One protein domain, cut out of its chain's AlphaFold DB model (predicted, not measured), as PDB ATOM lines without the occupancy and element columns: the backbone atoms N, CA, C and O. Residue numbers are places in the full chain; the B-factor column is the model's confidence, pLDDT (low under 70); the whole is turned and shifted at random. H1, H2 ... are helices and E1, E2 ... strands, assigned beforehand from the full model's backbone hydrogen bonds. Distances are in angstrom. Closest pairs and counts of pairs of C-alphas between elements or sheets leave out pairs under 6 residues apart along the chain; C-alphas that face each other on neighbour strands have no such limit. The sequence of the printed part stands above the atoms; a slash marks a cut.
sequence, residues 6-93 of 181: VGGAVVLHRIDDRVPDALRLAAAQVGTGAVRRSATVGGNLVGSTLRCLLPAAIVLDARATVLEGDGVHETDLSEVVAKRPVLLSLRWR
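Overview. This is residues 6 to 93 of the 181 residues of the protein "FAD dependent dehydrogenase" of Streptomyces viridochromogenes (UniProt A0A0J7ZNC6). A small wall of three strands stands at one end, with H3 and H5 over one face and no named helix over the other. Beyond the E3 edge, H4 and H1 lie side by side, and H2 makes the far end of the long axis. The printed part has 88 residues, with helices and strands mixed in the order H1 H2 H3 H4 E1 E2 H5 E3; the sheet runs E2 E1 E3, all antiparallel. It is compact, with a radius of gyration of the C-alphas of 12.0 A and spans of 36 by 25 by 19 A.

Arrangement. Look first at E1, residues 63 to 68, in an antiparallel hairpin with E2, residues 71 to 75; N 66 and O 73 are 2.9 A apart, within hydrogen-bond range. E3, residues 86 to 91, is E1's other antiparallel neighbour, with N 65 and O 89 at 2.9 A. H5, residues 77 to 83, is over E1, along the strands at 7 degrees on the local plane; their closest C-alphas, Ala 64 and Leu 77, are 6.6 A apart. E2, H5 and E3 form a split strand-helix-strand unit, two strands running the same way with E1 between them, and its crossover is right-handed. On the same face H3, residues 41 to 47, is over E3; C-alphas 42 and 87, their closest, are 5.1 A apart. H4, residues 54 to 59, touches H1, residues 21 to 28, opposite ways at a shallow tilt of 10 degrees, closest at C-alphas 56 and 23, 5.1 A. H2, residues 33 to 38, is close to H1 but not clearly touching, closest at C-alphas 36 and 27, 7.7 A. Every O i to N i+4 pair is within hydrogen-bond range in H1, H3, H4 and H5, and 1 of 2 in H2.

Along the chain. Find C-alpha 21 at (-19.194, 2.539, 154.195), where H1 begins its 10.1 A. E1 starts at C-alpha 63, (-14.587, 18.761, 157.860), and runs 15.4 A; E2 runs 12.3 A. E3 runs 14.9 A to C-alpha 91 at (-15.885, 16.673, 153.238).

Size, cuts and confidence. The C-alphas farthest apart, Gly 33 and Asp 70, are 36.5 A apart. The printed part has no cut, no link between named elements is long, and no printed residue is under 70 in pLDDT.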
ATOM      1  N   VAL A   6     -20.248  15.466 150.599       97.19
ATOM      2  CA  VAL A   6     -21.722  15.438 150.564       97.19
ATOM      3  C   VAL A   6     -22.315  16.781 150.994       97.19
ATOM      4  O   VAL A   6     -21.839  17.410 151.933       97.19
ATOM      5  N   GLY A   7     -23.379  17.229 150.325       97.62
ATOM      6  CA  GLY A   7     -24.092  18.452 150.705       97.62
ATOM      7  C   GLY A   7     -24.980  18.256 151.939       97.62
ATOM      8  O   GLY A   7     -25.605  17.208 152.106       97.62
ATOM      9  N   GLY A   8     -25.112  19.285 152.772       97.25
ATOM     10  CA  GLY A   8     -25.936  19.262 153.982       97.25
ATOM     11  C   GLY A   8     -27.430  19.063 153.705       97.25
ATOM     12  O   GLY A   8     -28.123  18.448 154.512       97.25
ATOM     13  N   ALA A   9     -27.925  19.500 152.543       97.62
ATOM     14  CA  ALA A   9     -29.313  19.301 152.113       97.62
ATOM     15  C   ALA A   9     -29.584  17.919 151.485       97.62
ATOM     16  O   ALA A   9     -30.732  17.597 151.177       97.62
ATOM     17  N   VAL A  10     -28.556  17.083 151.285       97.94
ATOM     18  CA  VAL A  10     -28.744  15.734 150.737       97.94
ATOM     19  C   VAL A  10     -29.545  14.900 151.728       97.94
ATOM     20  O   VAL A  10     -29.182  14.773 152.896       97.94
ATOM     21  N   VAL A  11     -30.643  14.323 151.252       98.00
ATOM     22  CA  VAL A  11     -31.493  13.418 152.029       98.00
ATOM     23  C   VAL A  11     -30.845  12.042 152.190       98.00
ATOM     24  O   VAL A  11     -30.263  11.510 151.246       98.00
ATOM     25  N   LEU A  12     -30.972  11.437 153.372       97.44
ATOM     26  CA  LEU A  12     -30.194  10.253 153.760       97.44
ATOM     27  C   LEU A  12     -30.411   9.045 152.841       97.44
ATOM     28  O   LEU A  12     -29.476   8.293 152.594       97.44
ATOM     29  N   HIS A  13     -31.616   8.864 152.290       96.19
ATOM     30  CA  HIS A  13     -31.896   7.762 151.358       96.19
ATOM     31  C   HIS A  13     -31.164   7.866 150.007       96.19
ATOM     32  O   HIS A  13     -31.226   6.921 149.226       96.19
ATOM     33  N   ARG A  14     -30.545   9.013 149.698       96.38
ATOM     34  CA  ARG A  14     -29.781   9.240 148.460       96.38
ATOM     35  C   ARG A  14     -28.285   8.984 148.627       96.38
ATOM     36  O   ARG A  14     -27.567   9.083 147.641       96.38
ATOM     37  N   ILE A  15     -27.824   8.691 149.842       95.56
ATOM     38  CA  ILE A  15     -26.439   8.283 150.078       95.56
ATOM     39  C   ILE A  15     -26.256   6.879 149.493       95.56
ATOM     40  O   ILE A  15     -26.961   5.946 149.880       95.56
ATOM     41  N   ASP A  16     -25.335   6.758 148.542       93.44
ATOM     42  CA  ASP A  16     -25.059   5.538 147.785       93.44
ATOM     43  C   ASP A  16     -23.619   5.041 148.000       93.44
ATOM     44  O   ASP A  16     -22.931   5.464 148.928       93.44
ATOM     45  N   ASP A  17     -23.196   4.083 147.182       91.75
ATOM     46  CA  ASP A  17     -21.905   3.388 147.237       91.75
ATOM     47  C   ASP A  17     -20.690   4.257 146.885       91.75
ATOM     48  O   ASP A  17     -19.555   3.822 147.058       91.75
ATOM     49  N   ARG A  18     -20.896   5.506 146.452       91.62
ATOM     50  CA  ARG A  18     -19.809   6.479 146.263       91.62
ATOM     51  C   ARG A  18     -19.345   7.112 147.572       91.62
ATOM     52  O   ARG A  18     -18.371   7.856 147.566       91.62
ATOM     53  N   VAL A  19     -20.080   6.891 148.659       95.62
ATOM     54  CA  VAL A  19     -19.772   7.387 150.001       95.62
ATOM     55  C   VAL A  19     -19.154   6.255 150.821       95.62
ATOM     56  O   VAL A  19     -19.674   5.139 150.753       95.62
ATOM     57  N   PRO A  20     -18.116   6.520 151.643       97.00
ATOM     58  CA  PRO A  20     -17.512   5.494 152.480       97.00
ATOM     59  C   PRO A  20     -18.531   4.751 153.339       97.00
ATOM     60  O   PRO A  20     -19.480   5.339 153.877       97.00
ATOM     61  N   ASP A  21     -18.288   3.454 153.510       97.62
ATOM     62  CA  ASP A  21     -19.194   2.539 154.195       97.62
ATOM     63  C   ASP A  21     -19.599   3.010 155.588       97.62
ATOM     64  O   ASP A  21     -20.777   2.901 155.925       97.62
ATOM     65  N   ALA A  22     -18.699   3.620 156.366       97.88
ATOM     66  CA  ALA A  22     -19.061   4.172 157.670       97.88
ATOM     67  C   ALA A  22     -20.253   5.146 157.585       97.88
ATOM     68  O   ALA A  22     -21.216   5.017 158.342       97.88
ATOM     69  N   LEU A  23     -20.236   6.092 156.642       97.69
ATOM     70  CA  LEU A  23     -21.292   7.098 156.510       97.69
ATOM     71  C   LEU A  23     -22.522   6.545 155.775       97.69
ATOM     72  O   LEU A  23     -23.658   6.843 156.158       97.69
ATOM     73  N   ARG A  24     -22.314   5.691 154.766       97.50
ATOM     74  CA  ARG A  24     -23.387   5.023 154.013       97.50
ATOM     75  C   ARG A  24     -24.233   4.112 154.902       97.50
ATOM     76  O   ARG A  24     -25.461   4.217 154.915       97.50
ATOM     77  N   LEU A  25     -23.587   3.250 155.683       97.62
ATOM     78  CA  LEU A  25     -24.255   2.341 156.611       97.62
ATOM     79  C   LEU A  25     -24.912   3.107 157.768       97.62
ATOM     80  O   LEU A  25     -26.038   2.774 158.143       97.62
ATOM     81  N   ALA A  26     -24.278   4.175 158.273       97.62
ATOM     82  CA  ALA A  26     -24.895   5.059 159.262       97.62
ATOM     83  C   ALA A  26     -26.212   5.646 158.744       97.62
ATOM     84  O   ALA A  26     -27.252   5.517 159.397       97.62
ATOM     85  N   ALA A  27     -26.187   6.228 157.541       97.44
ATOM     86  CA  ALA A  27     -27.360   6.800 156.893       97.44
ATOM     87  C   ALA A  27     -28.469   5.760 156.697       97.44
ATOM     88  O   ALA A  27     -29.627   6.038 157.017       97.44
ATOM     89  N   ALA A  28     -28.122   4.549 156.251       96.81
ATOM     90  CA  ALA A  28     -29.067   3.454 156.031       96.81
ATOM     91  C   ALA A  28     -29.792   2.999 157.313       96.81
ATOM     92  O   ALA A  28     -30.923   2.513 157.236       96.81
ATOM     93  N   GLN A  29     -29.182   3.193 158.486       94.81
ATOM     94  CA  GLN A  29     -29.718   2.782 159.790       94.81
ATOM     95  C   GLN A  29     -30.381   3.925 160.583       94.81
ATOM     96  O   GLN A  29     -30.794   3.740 161.739       94.81
ATOM     97  N   VAL A  30     -30.512   5.117 159.985       93.62
ATOM     98  CA  VAL A  30     -31.284   6.216 160.578       93.62
ATOM     99  C   VAL A  30     -32.773   5.951 160.420       93.62
ATOM    100  O   VAL A  30     -33.270   5.818 159.302       93.62
ATOM    101  N   GLY A  31     -33.484   5.935 161.550       89.69
ATOM    102  CA  GLY A  31     -34.943   5.856 161.607       89.69
ATOM    103  C   GLY A  31     -35.545   4.769 160.712       89.69
ATOM    104  O   GLY A  31     -34.932   3.744 160.412       89.69
ATOM    105  N   THR A  32     -36.772   5.015 160.260       91.12
ATOM    106  CA  THR A  32     -37.437   4.181 159.255       91.12
ATOM    107  C   THR A  32     -37.110   4.667 157.842       91.12
ATOM    108  O   THR A  32     -36.590   5.767 157.640       91.12
ATOM    109  N   GLY A  33     -37.484   3.885 156.824       91.88
ATOM    110  CA  GLY A  33     -37.355   4.320 155.430       91.88
ATOM    111  C   GLY A  33     -38.108   5.622 155.124       91.88
ATOM    112  O   GLY A  33     -37.646   6.407 154.302       91.88
ATOM    113  N   ALA A  34     -39.229   5.889 155.807       93.88
ATOM    114  CA  ALA A  34     -39.956   7.152 155.676       93.88
ATOM    115  C   ALA A  34     -39.144   8.334 156.221       93.88
ATOM    116  O   ALA A  34     -39.018   9.344 155.535       93.88
ATOM    117  N   VAL A  35     -38.516   8.168 157.390       94.31
ATOM    118  CA  VAL A  35     -37.634   9.188 157.979       94.31
ATOM    119  C   VAL A  35     -36.464   9.502 157.044       94.31
ATOM    120  O   VAL A  35     -36.183  10.667 156.791       94.31
ATOM    121  N   ARG A  36     -35.805   8.495 156.455       96.25
ATOM    122  CA  ARG A  36     -34.651   8.723 155.557       96.25
ATOM    123  C   ARG A  36     -34.988   9.456 154.259       96.25
ATOM    124  O   ARG A  36     -34.086   9.976 153.599       96.25
ATOM    125  N   ARG A  37     -36.264   9.485 153.863       96.81
ATOM    126  CA  ARG A  37     -36.707  10.215 152.668       96.81
ATOM    127  C   ARG A  37     -36.815  11.721 152.877       96.81
ATOM    128  O   ARG A  37     -36.784  12.440 151.885       96.81
ATOM    129  N   SER A  38     -36.882  12.181 154.123       96.12
ATOM    130  CA  SER A  38     -36.953  13.602 154.474       96.12
ATOM    131  C   SER A  38     -35.761  14.090 155.298       96.12
ATOM    132  O   SER A  38     -35.376  15.248 155.176       96.12
ATOM    133  N   ALA A  39     -35.150  13.228 156.116       96.94
ATOM    134  CA  ALA A  39     -33.971  13.580 156.895       96.94
ATOM    135  C   ALA A  39     -32.792  13.906 155.971       96.94
ATOM    136  O   ALA A  39     -32.509  13.142 155.047       96.94
ATOM    137  N   THR A  40     -32.095  15.006 156.247       98.00
ATOM    138  CA  THR A  40     -30.901  15.442 155.513       98.00
ATOM    139  C   THR A  40     -29.623  15.192 156.311       98.00
ATOM    140  O   THR A  40     -29.678  14.967 157.522       98.00
ATOM    141  N   VAL A  41     -28.463  15.240 155.648       97.62
ATOM    142  CA  VAL A  41     -27.148  15.146 156.307       97.62
ATOM    143  C   VAL A  41     -26.995  16.227 157.379       97.62
ATOM    144  O   VAL A  41     -26.705  15.909 158.531       97.62
ATOM    145  N   GLY A  42     -27.268  17.488 157.032       96.88
ATOM    146  CA  GLY A  42     -27.206  18.617 157.961       96.88
ATOM    147  C   GLY A  42     -28.240  18.509 159.073       96.88
ATOM    148  O   GLY A  42     -27.907  18.670 160.243       96.88
ATOM    149  N   GLY A  43     -29.476  18.126 158.743       96.56
ATOM    150  CA  GLY A  43     -30.516  17.902 159.744       96.56
ATOM    151  C   GLY A  43     -30.155  16.793 160.737       96.56
ATOM    152  O   GLY A  43     -30.470  16.907 161.918       96.56
ATOM    153  N   ASN A  44     -29.459  15.739 160.297       96.50
ATOM    154  CA  ASN A  44     -29.020  14.671 161.187       96.50
ATOM    155  C   ASN A  44     -27.814  15.069 162.048       96.50
ATOM    156  O   ASN A  44     -27.845  14.816 163.247       96.50
ATOM    157  N   LEU A  45     -26.777  15.677 161.465       95.06
ATOM    158  CA  LEU A  45     -25.553  16.041 162.190       95.06
ATOM    159  C   LEU A  45     -25.759  17.215 163.152       95.06
ATOM    160  O   LEU A  45     -25.286  17.172 164.284       95.06
ATOM    161  N   VAL A  46     -26.481  18.243 162.705       93.12
ATOM    162  CA  VAL A  46     -26.657  19.505 163.436       93.12
ATOM    163  C   VAL A  46     -27.945  19.497 164.258       93.12
ATOM    164  O   VAL A  46     -27.957  19.880 165.427       93.12
ATOM    165  N   GLY A  47     -29.048  19.070 163.635       84.50
ATOM    166  CA  GLY A  47     -30.399  19.236 164.179       84.50
ATOM    167  C   GLY A  47     -30.893  18.087 165.059       84.50
ATOM    168  O   GLY A  47     -31.790  18.286 165.875       84.50
ATOM    169  N   SER A  48     -30.335  16.880 164.919       85.38
ATOM    170  CA  SER A  48     -30.755  15.724 165.716       85.38
ATOM    171  C   SER A  48     -30.033  15.688 167.056       85.38
ATOM    172  O   SER A  48     -28.820  15.831 167.105       85.38
ATOM    173  N   THR A  49     -30.737  15.368 168.140       82.50
ATOM    174  CA  THR A  49     -30.089  15.076 169.431       82.50
ATOM    175  C   THR A  49     -29.227  13.810 169.367       82.50
ATOM    176  O   THR A  49     -28.196  13.735 170.024       82.50
ATOM    177  N   LEU A  50     -29.620  12.820 168.553       86.25
ATOM    178  CA  LEU A  50     -28.938  11.520 168.465       86.25
ATOM    179  C   LEU A  50     -27.745  11.495 167.512       86.25
ATOM    180  O   LEU A  50     -26.953  10.554 167.586       86.25
ATOM    181  N   ARG A  51     -27.685  12.460 166.583       91.12
ATOM    182  CA  ARG A  51     -26.586  12.683 165.628       91.12
ATOM    183  C   ARG A  51     -26.031  11.385 165.048       91.12
ATOM    184  O   ARG A  51     -24.846  11.097 165.143       91.12
ATOM    185  N   CYS A  52     -26.906  10.561 164.476       94.06
ATOM    186  CA  CYS A  52     -26.559   9.203 164.047       94.06
ATOM    187  C   CYS A  52     -25.402   9.140 163.035       94.06
ATOM    188  O   CYS A  52     -24.740   8.110 162.954       94.06
ATOM    189  N   LEU A  53     -25.165  10.207 162.268       97.25
ATOM    190  CA  LEU A  53     -24.034  10.306 161.346       97.25
ATOM    191  C   LEU A  53     -22.722  10.757 162.014       97.25
ATOM    192  O   LEU A  53     -21.668  10.606 161.406       97.25
ATOM    193  N   LEU A  54     -22.759  11.311 163.231       97.69
ATOM    194  CA  LEU A  54     -21.595  11.937 163.866       97.69
ATOM    195  C   LEU A  54     -20.441  10.951 164.105       97.69
ATOM    196  O   LEU A  54     -19.332  11.282 163.693       97.69
ATOM    197  N   PRO A  55     -20.651   9.731 164.647       98.19
ATOM    198  CA  PRO A  55     -19.559   8.767 164.780       98.19
ATOM    199  C   PRO A  55     -18.891   8.444 163.436       98.19
ATOM    200  O   PRO A  55     -17.670   8.390 163.348       98.19
ATOM    201  N   ALA A  56     -19.684   8.293 162.370       98.31
ATOM    202  CA  ALA A  56     -19.157   8.042 161.032       98.31
ATOM    203  C   ALA A  56     -18.361   9.239 160.486       98.31
ATOM    204  O   ALA A  56     -17.298   9.050 159.904       98.31
ATOM    205  N   ALA A  57     -18.839  10.466 160.697       98.25
ATOM    206  CA  ALA A  57     -18.132  11.674 160.280       98.25
ATOM    207  C   ALA A  57     -16.791  11.845 161.023       98.25
ATOM    208  O   ALA A  57     -15.790  12.188 160.397       98.25
ATOM    209  N   ILE A  58     -16.749  11.543 162.326       98.19
ATOM    210  CA  ILE A  58     -15.526  11.619 163.142       98.19
ATOM    211  C   ILE A  58     -14.456  10.656 162.623       98.19
ATOM    212  O   ILE A  58     -13.315  11.062 162.400       98.19
ATOM    213  N   VAL A  59     -14.803   9.383 162.390       98.56
ATOM    214  CA  VAL A  59     -13.799   8.399 161.949       98.56
ATOM    215  C   VAL A  59     -13.289   8.664 160.539       98.56
ATOM    216  O   VAL A  59     -12.168   8.285 160.224       98.56
ATOM    217  N   LEU A  60     -14.070   9.351 159.706       97.81
ATOM    218  CA  LEU A  60     -13.665   9.779 158.366       97.81
ATOM    219  C   LEU A  60     -12.826  11.070 158.358       97.81
ATOM    220  O   LEU A  60     -12.491  11.561 157.281       97.81
ATOM    221  N   ASP A  61     -12.483  11.606 159.535       96.31
ATOM    222  CA  ASP A  61     -11.767  12.878 159.685       96.31
ATOM    223  C   ASP A  61     -12.464  14.022 158.938       96.31
ATOM    224  O   ASP A  61     -11.860  14.779 158.176       96.31
ATOM    225  N   ALA A  62     -13.792  14.071 159.065       97.50
ATOM    226  CA  ALA A  62     -14.590  14.943 158.233       97.50
ATOM    227  C   ALA A  62     -14.531  16.409 158.690       97.50
ATOM    228  O   ALA A  62     -14.549  16.725 159.880       97.50
ATOM    229  N   ARG A  63     -14.536  17.308 157.709       97.81
ATOM    230  CA  ARG A  63     -14.587  18.761 157.860       97.81
ATOM    231  C   ARG A  63     -15.915  19.292 157.346       97.81
ATOM    232  O   ARG A  63     -16.443  18.807 156.341       97.81
ATOM    233  N   ALA A  64     -16.461  20.281 158.038       98.00
ATOM    234  CA  ALA A  64     -17.751  20.867 157.719       98.00
ATOM    235  C   ALA A  64     -17.572  22.248 157.092       98.00
ATOM    236  O   ALA A  64     -16.876  23.093 157.640       98.00
ATOM    237  N   THR A  65     -18.249  22.505 155.979       98.50
ATOM    238  CA  THR A  65     -18.464  23.867 155.483       98.50
ATOM    239  C   THR A  65     -19.809  24.344 156.000       98.50
ATOM    240  O   THR A  65     -20.827  23.676 155.783       98.50
ATOM    241  N   VAL A  66     -19.822  25.481 156.685       98.38
ATOM    242  CA  VAL A  66     -20.995  26.000 157.389       98.38
ATOM    243  C   VAL A  66     -21.298  27.434 156.967       98.38
ATOM    244  O   VAL A  66     -20.427  28.134 156.459       98.38
ATOM    245  N   LEU A  67     -22.549  27.848 157.152       97.75
ATOM    246  CA  LEU A  67     -22.989  29.235 157.051       97.75
ATOM    247  C   LEU A  67     -23.355  29.739 158.451       97.75
ATOM    248  O   LEU A  67     -24.277  29.207 159.082       97.75
ATOM    249  N   GLU A  68     -22.650  30.774 158.895       94.50
ATOM    250  CA  GLU A  68     -22.908  31.530 160.121       94.50
ATOM    251  C   GLU A  68     -23.194  33.009 159.793       94.50
ATOM    252  O   GLU A  68     -23.289  33.402 158.628       94.50
ATOM    253  N   GLY A  69     -23.396  33.841 160.820       93.06
ATOM    254  CA  GLY A  69     -23.734  35.258 160.643       93.06
ATOM    255  C   GLY A  69     -22.629  36.098 159.990       93.06
ATOM    256  O   GLY A  69     -22.929  37.135 159.405       93.06
ATOM    257  N   ASP A  70     -21.376  35.654 160.069       93.31
ATOM    258  CA  ASP A  70     -20.201  36.295 159.470       93.31
ATOM    259  C   ASP A  70     -19.854  35.753 158.069       93.31
ATOM    260  O   ASP A  70     -18.985  36.303 157.390       93.31
ATOM    261  N   GLY A  71     -20.570  34.725 157.603       96.94
ATOM    262  CA  GLY A  71     -20.450  34.178 156.258       96.94
ATOM    263  C   GLY A  71     -20.192  32.675 156.228       96.94
ATOM    264  O   GLY A  71     -20.621  31.919 157.099       96.94
ATOM    265  N   VAL A  72     -19.541  32.234 155.150       98.31
ATOM    266  CA  VAL A  72     -19.246  30.822 154.889       98.31
ATOM    267  C   VAL A  72     -17.803  30.522 155.260       98.31
ATOM    268  O   VAL A  72     -16.891  31.157 154.734       98.31
ATOM    269  N   HIS A  73     -17.596  29.520 156.105       96.69
ATOM    270  CA  HIS A  73     -16.263  29.062 156.485       96.69
ATOM    271  C   HIS A  73     -16.237  27.550 156.744       96.69
ATOM    272  O   HIS A  73     -17.271  26.880 156.802       96.69
ATOM    273  N   GLU A  74     -15.031  26.995 156.839       97.56
ATOM    274  CA  GLU A  74     -14.802  25.593 157.189       97.56
ATOM    275  C   GLU A  74     -14.507  25.459 158.686       97.56
ATOM    276  O   GLU A  74     -13.748  26.250 159.240       97.56
ATOM    277  N   THR A  75     -15.063  24.433 159.325       97.06
ATOM    278  CA  THR A  75     -14.878  24.144 160.749       97.06
ATOM    279  C   THR A  75     -14.827  22.629 161.033       97.06
ATOM    280  O   THR A  75     -15.084  21.793 160.156       97.06
ATOM    281  N   ASP A  76     -14.434  22.263 162.253       95.44
ATOM    282  CA  ASP A  76     -14.494  20.902 162.773       95.44
ATOM    283  C   ASP A  76     -15.887  20.513 163.294       95.44
ATOM    284  O   ASP A  76     -16.792  21.326 163.495       95.44
ATOM    285  N   LEU A  77     -16.069  19.211 163.516       95.88
ATOM    286  CA  LEU A  77     -17.338  18.652 163.975       95.88
ATOM    287  C   LEU A  77     -17.692  19.050 165.413       95.88
ATOM    288  O   LEU A  77     -18.877  19.047 165.749       95.88
ATOM    289  N   SER A  78     -16.715  19.385 166.261       93.75
ATOM    290  CA  SER A  78     -16.981  19.786 167.647       93.75
ATOM    291  C   SER A  78     -17.671  21.151 167.687       93.75
ATOM    292  O   SER A  78     -18.687  21.316 168.369       93.75
ATOM    293  N   GLU A  79     -17.217  22.084 166.852       94.62
ATOM    294  CA  GLU A  79     -17.829  23.395 166.679       94.62
ATOM    295  C   GLU A  79     -19.218  23.288 166.033       94.62
ATOM    296  O   GLU A  79     -20.165  23.912 166.516       94.62
ATOM    297  N   VAL A  80     -19.392  22.418 165.025       94.94
ATOM    298  CA  VAL A  80     -20.717  22.138 164.439       94.94
ATOM    299  C   VAL A  80     -21.712  21.645 165.492       94.94
ATOM    300  O   VAL A  80     -22.866  22.081 165.511       94.94
ATOM    301  N   VAL A  81     -21.291  20.743 166.382       93.00
ATOM    302  CA  VAL A  81     -22.155  20.202 167.441       93.00
ATOM    303  C   VAL A  81     -22.478  21.261 168.500       93.00
ATOM    304  O   VAL A  81     -23.619  21.311 168.976       93.00
ATOM    305  N   ALA A  82     -21.503  22.102 168.848       93.44
ATOM    306  CA  ALA A  82     -21.640  23.133 169.870       93.44
ATOM    307  C   ALA A  82     -22.513  24.310 169.409       93.44
ATOM    308  O   ALA A  82     -23.464  24.680 170.099       93.44
ATOM    309  N   LYS A  83     -22.217  24.878 168.235       94.19
ATOM    310  CA  LYS A  83     -22.851  26.105 167.726       94.19
ATOM    311  C   LYS A  83     -24.108  25.857 166.901       94.19
ATOM    312  O   LYS A  83     -24.953  26.738 166.784       94.19
ATOM    313  N   ARG A  84     -24.252  24.645 166.361       94.75
ATOM    314  CA  ARG A  84     -25.367  24.229 165.499       94.75
ATOM    315  C   ARG A  84     -25.604  25.151 164.282       94.75
ATOM    316  O   ARG A  84     -26.744  25.575 164.069       94.75
ATOM    317  N   PRO A  85     -24.572  25.457 163.475       96.25
ATOM    318  CA  PRO A  85     -24.710  26.329 162.312       96.25
ATOM    319  C   PRO A  85     -25.452  25.636 161.160       96.25
ATOM    320  O   PRO A  85     -25.720  24.431 161.193       96.25
ATOM    321  N   VAL A  86     -25.752  26.367 160.084       97.44
ATOM    322  CA  VAL A  86     -26.300  25.744 158.871       97.44
ATOM    323  C   VAL A  86     -25.185  24.976 158.156       97.44
ATOM    324  O   VAL A  86     -24.270  25.577 157.599       97.44
ATOM    325  N   LEU A  87     -25.265  23.643 158.139       98.19
ATOM    326  CA  LEU A  87     -24.313  22.803 157.407       98.19
ATOM    327  C   LEU A  87     -24.561  22.888 155.895       98.19
ATOM    328  O   LEU A  87     -25.612  22.462 155.411       98.19
ATOM    329  N   LEU A  88     -23.566  23.362 155.147       98.31
ATOM    330  CA  LEU A  88     -23.600  23.419 153.685       98.31
ATOM    331  C   LEU A  88     -23.051  22.139 153.056       98.31
ATOM    332  O   LEU A  88     -23.670  21.586 152.145       98.31
ATOM    333  N   SER A  89     -21.932  21.628 153.567       98.06
ATOM    334  CA  SER A  89     -21.332  20.374 153.104       98.06
ATOM    335  C   SER A  89     -20.444  19.731 154.157       98.06
ATOM    336  O   SER A  89     -19.943  20.391 155.061       98.06
ATOM    337  N   LEU A  90     -20.234  18.429 154.005       97.62
ATOM    338  CA  LEU A  90     -19.285  17.633 154.762       97.62
ATOM    339  C   LEU A  90     -18.287  17.019 153.780       97.62
ATOM    340  O   LEU A  90     -18.705  16.345 152.836       97.62
ATOM    341  N   ARG A  91     -16.994  17.242 154.009       97.38
ATOM    342  CA  ARG A  91     -15.885  16.673 153.238       97.38
ATOM    343  C   ARG A  91     -15.077  15.730 154.121       97.38
ATOM    344  O   ARG A  91     -14.945  16.003 155.304       97.38
ATOM    345  N   TRP A  92     -14.522  14.653 153.579       96.56
ATOM    346  CA  TRP A  92     -13.711  13.691 154.340       96.56
ATOM    347  C   TRP A  92     -12.405  13.310 153.640       96.56
ATOM    348  O   TRP A  92     -12.223  13.559 152.444       96.56
ATOM    349  N   ARG A  93     -11.503  12.674 154.399       93.56
ATOM    350  CA  ARG A  93     -10.348  11.943 153.859       93.56
ATOM    351  C   ARG A  93     -10.811  10.553 153.422       93.56
ATOM    352  O   ARG A  93     -11.521   9.879 154.163       93.56
TER     353      ARG A  93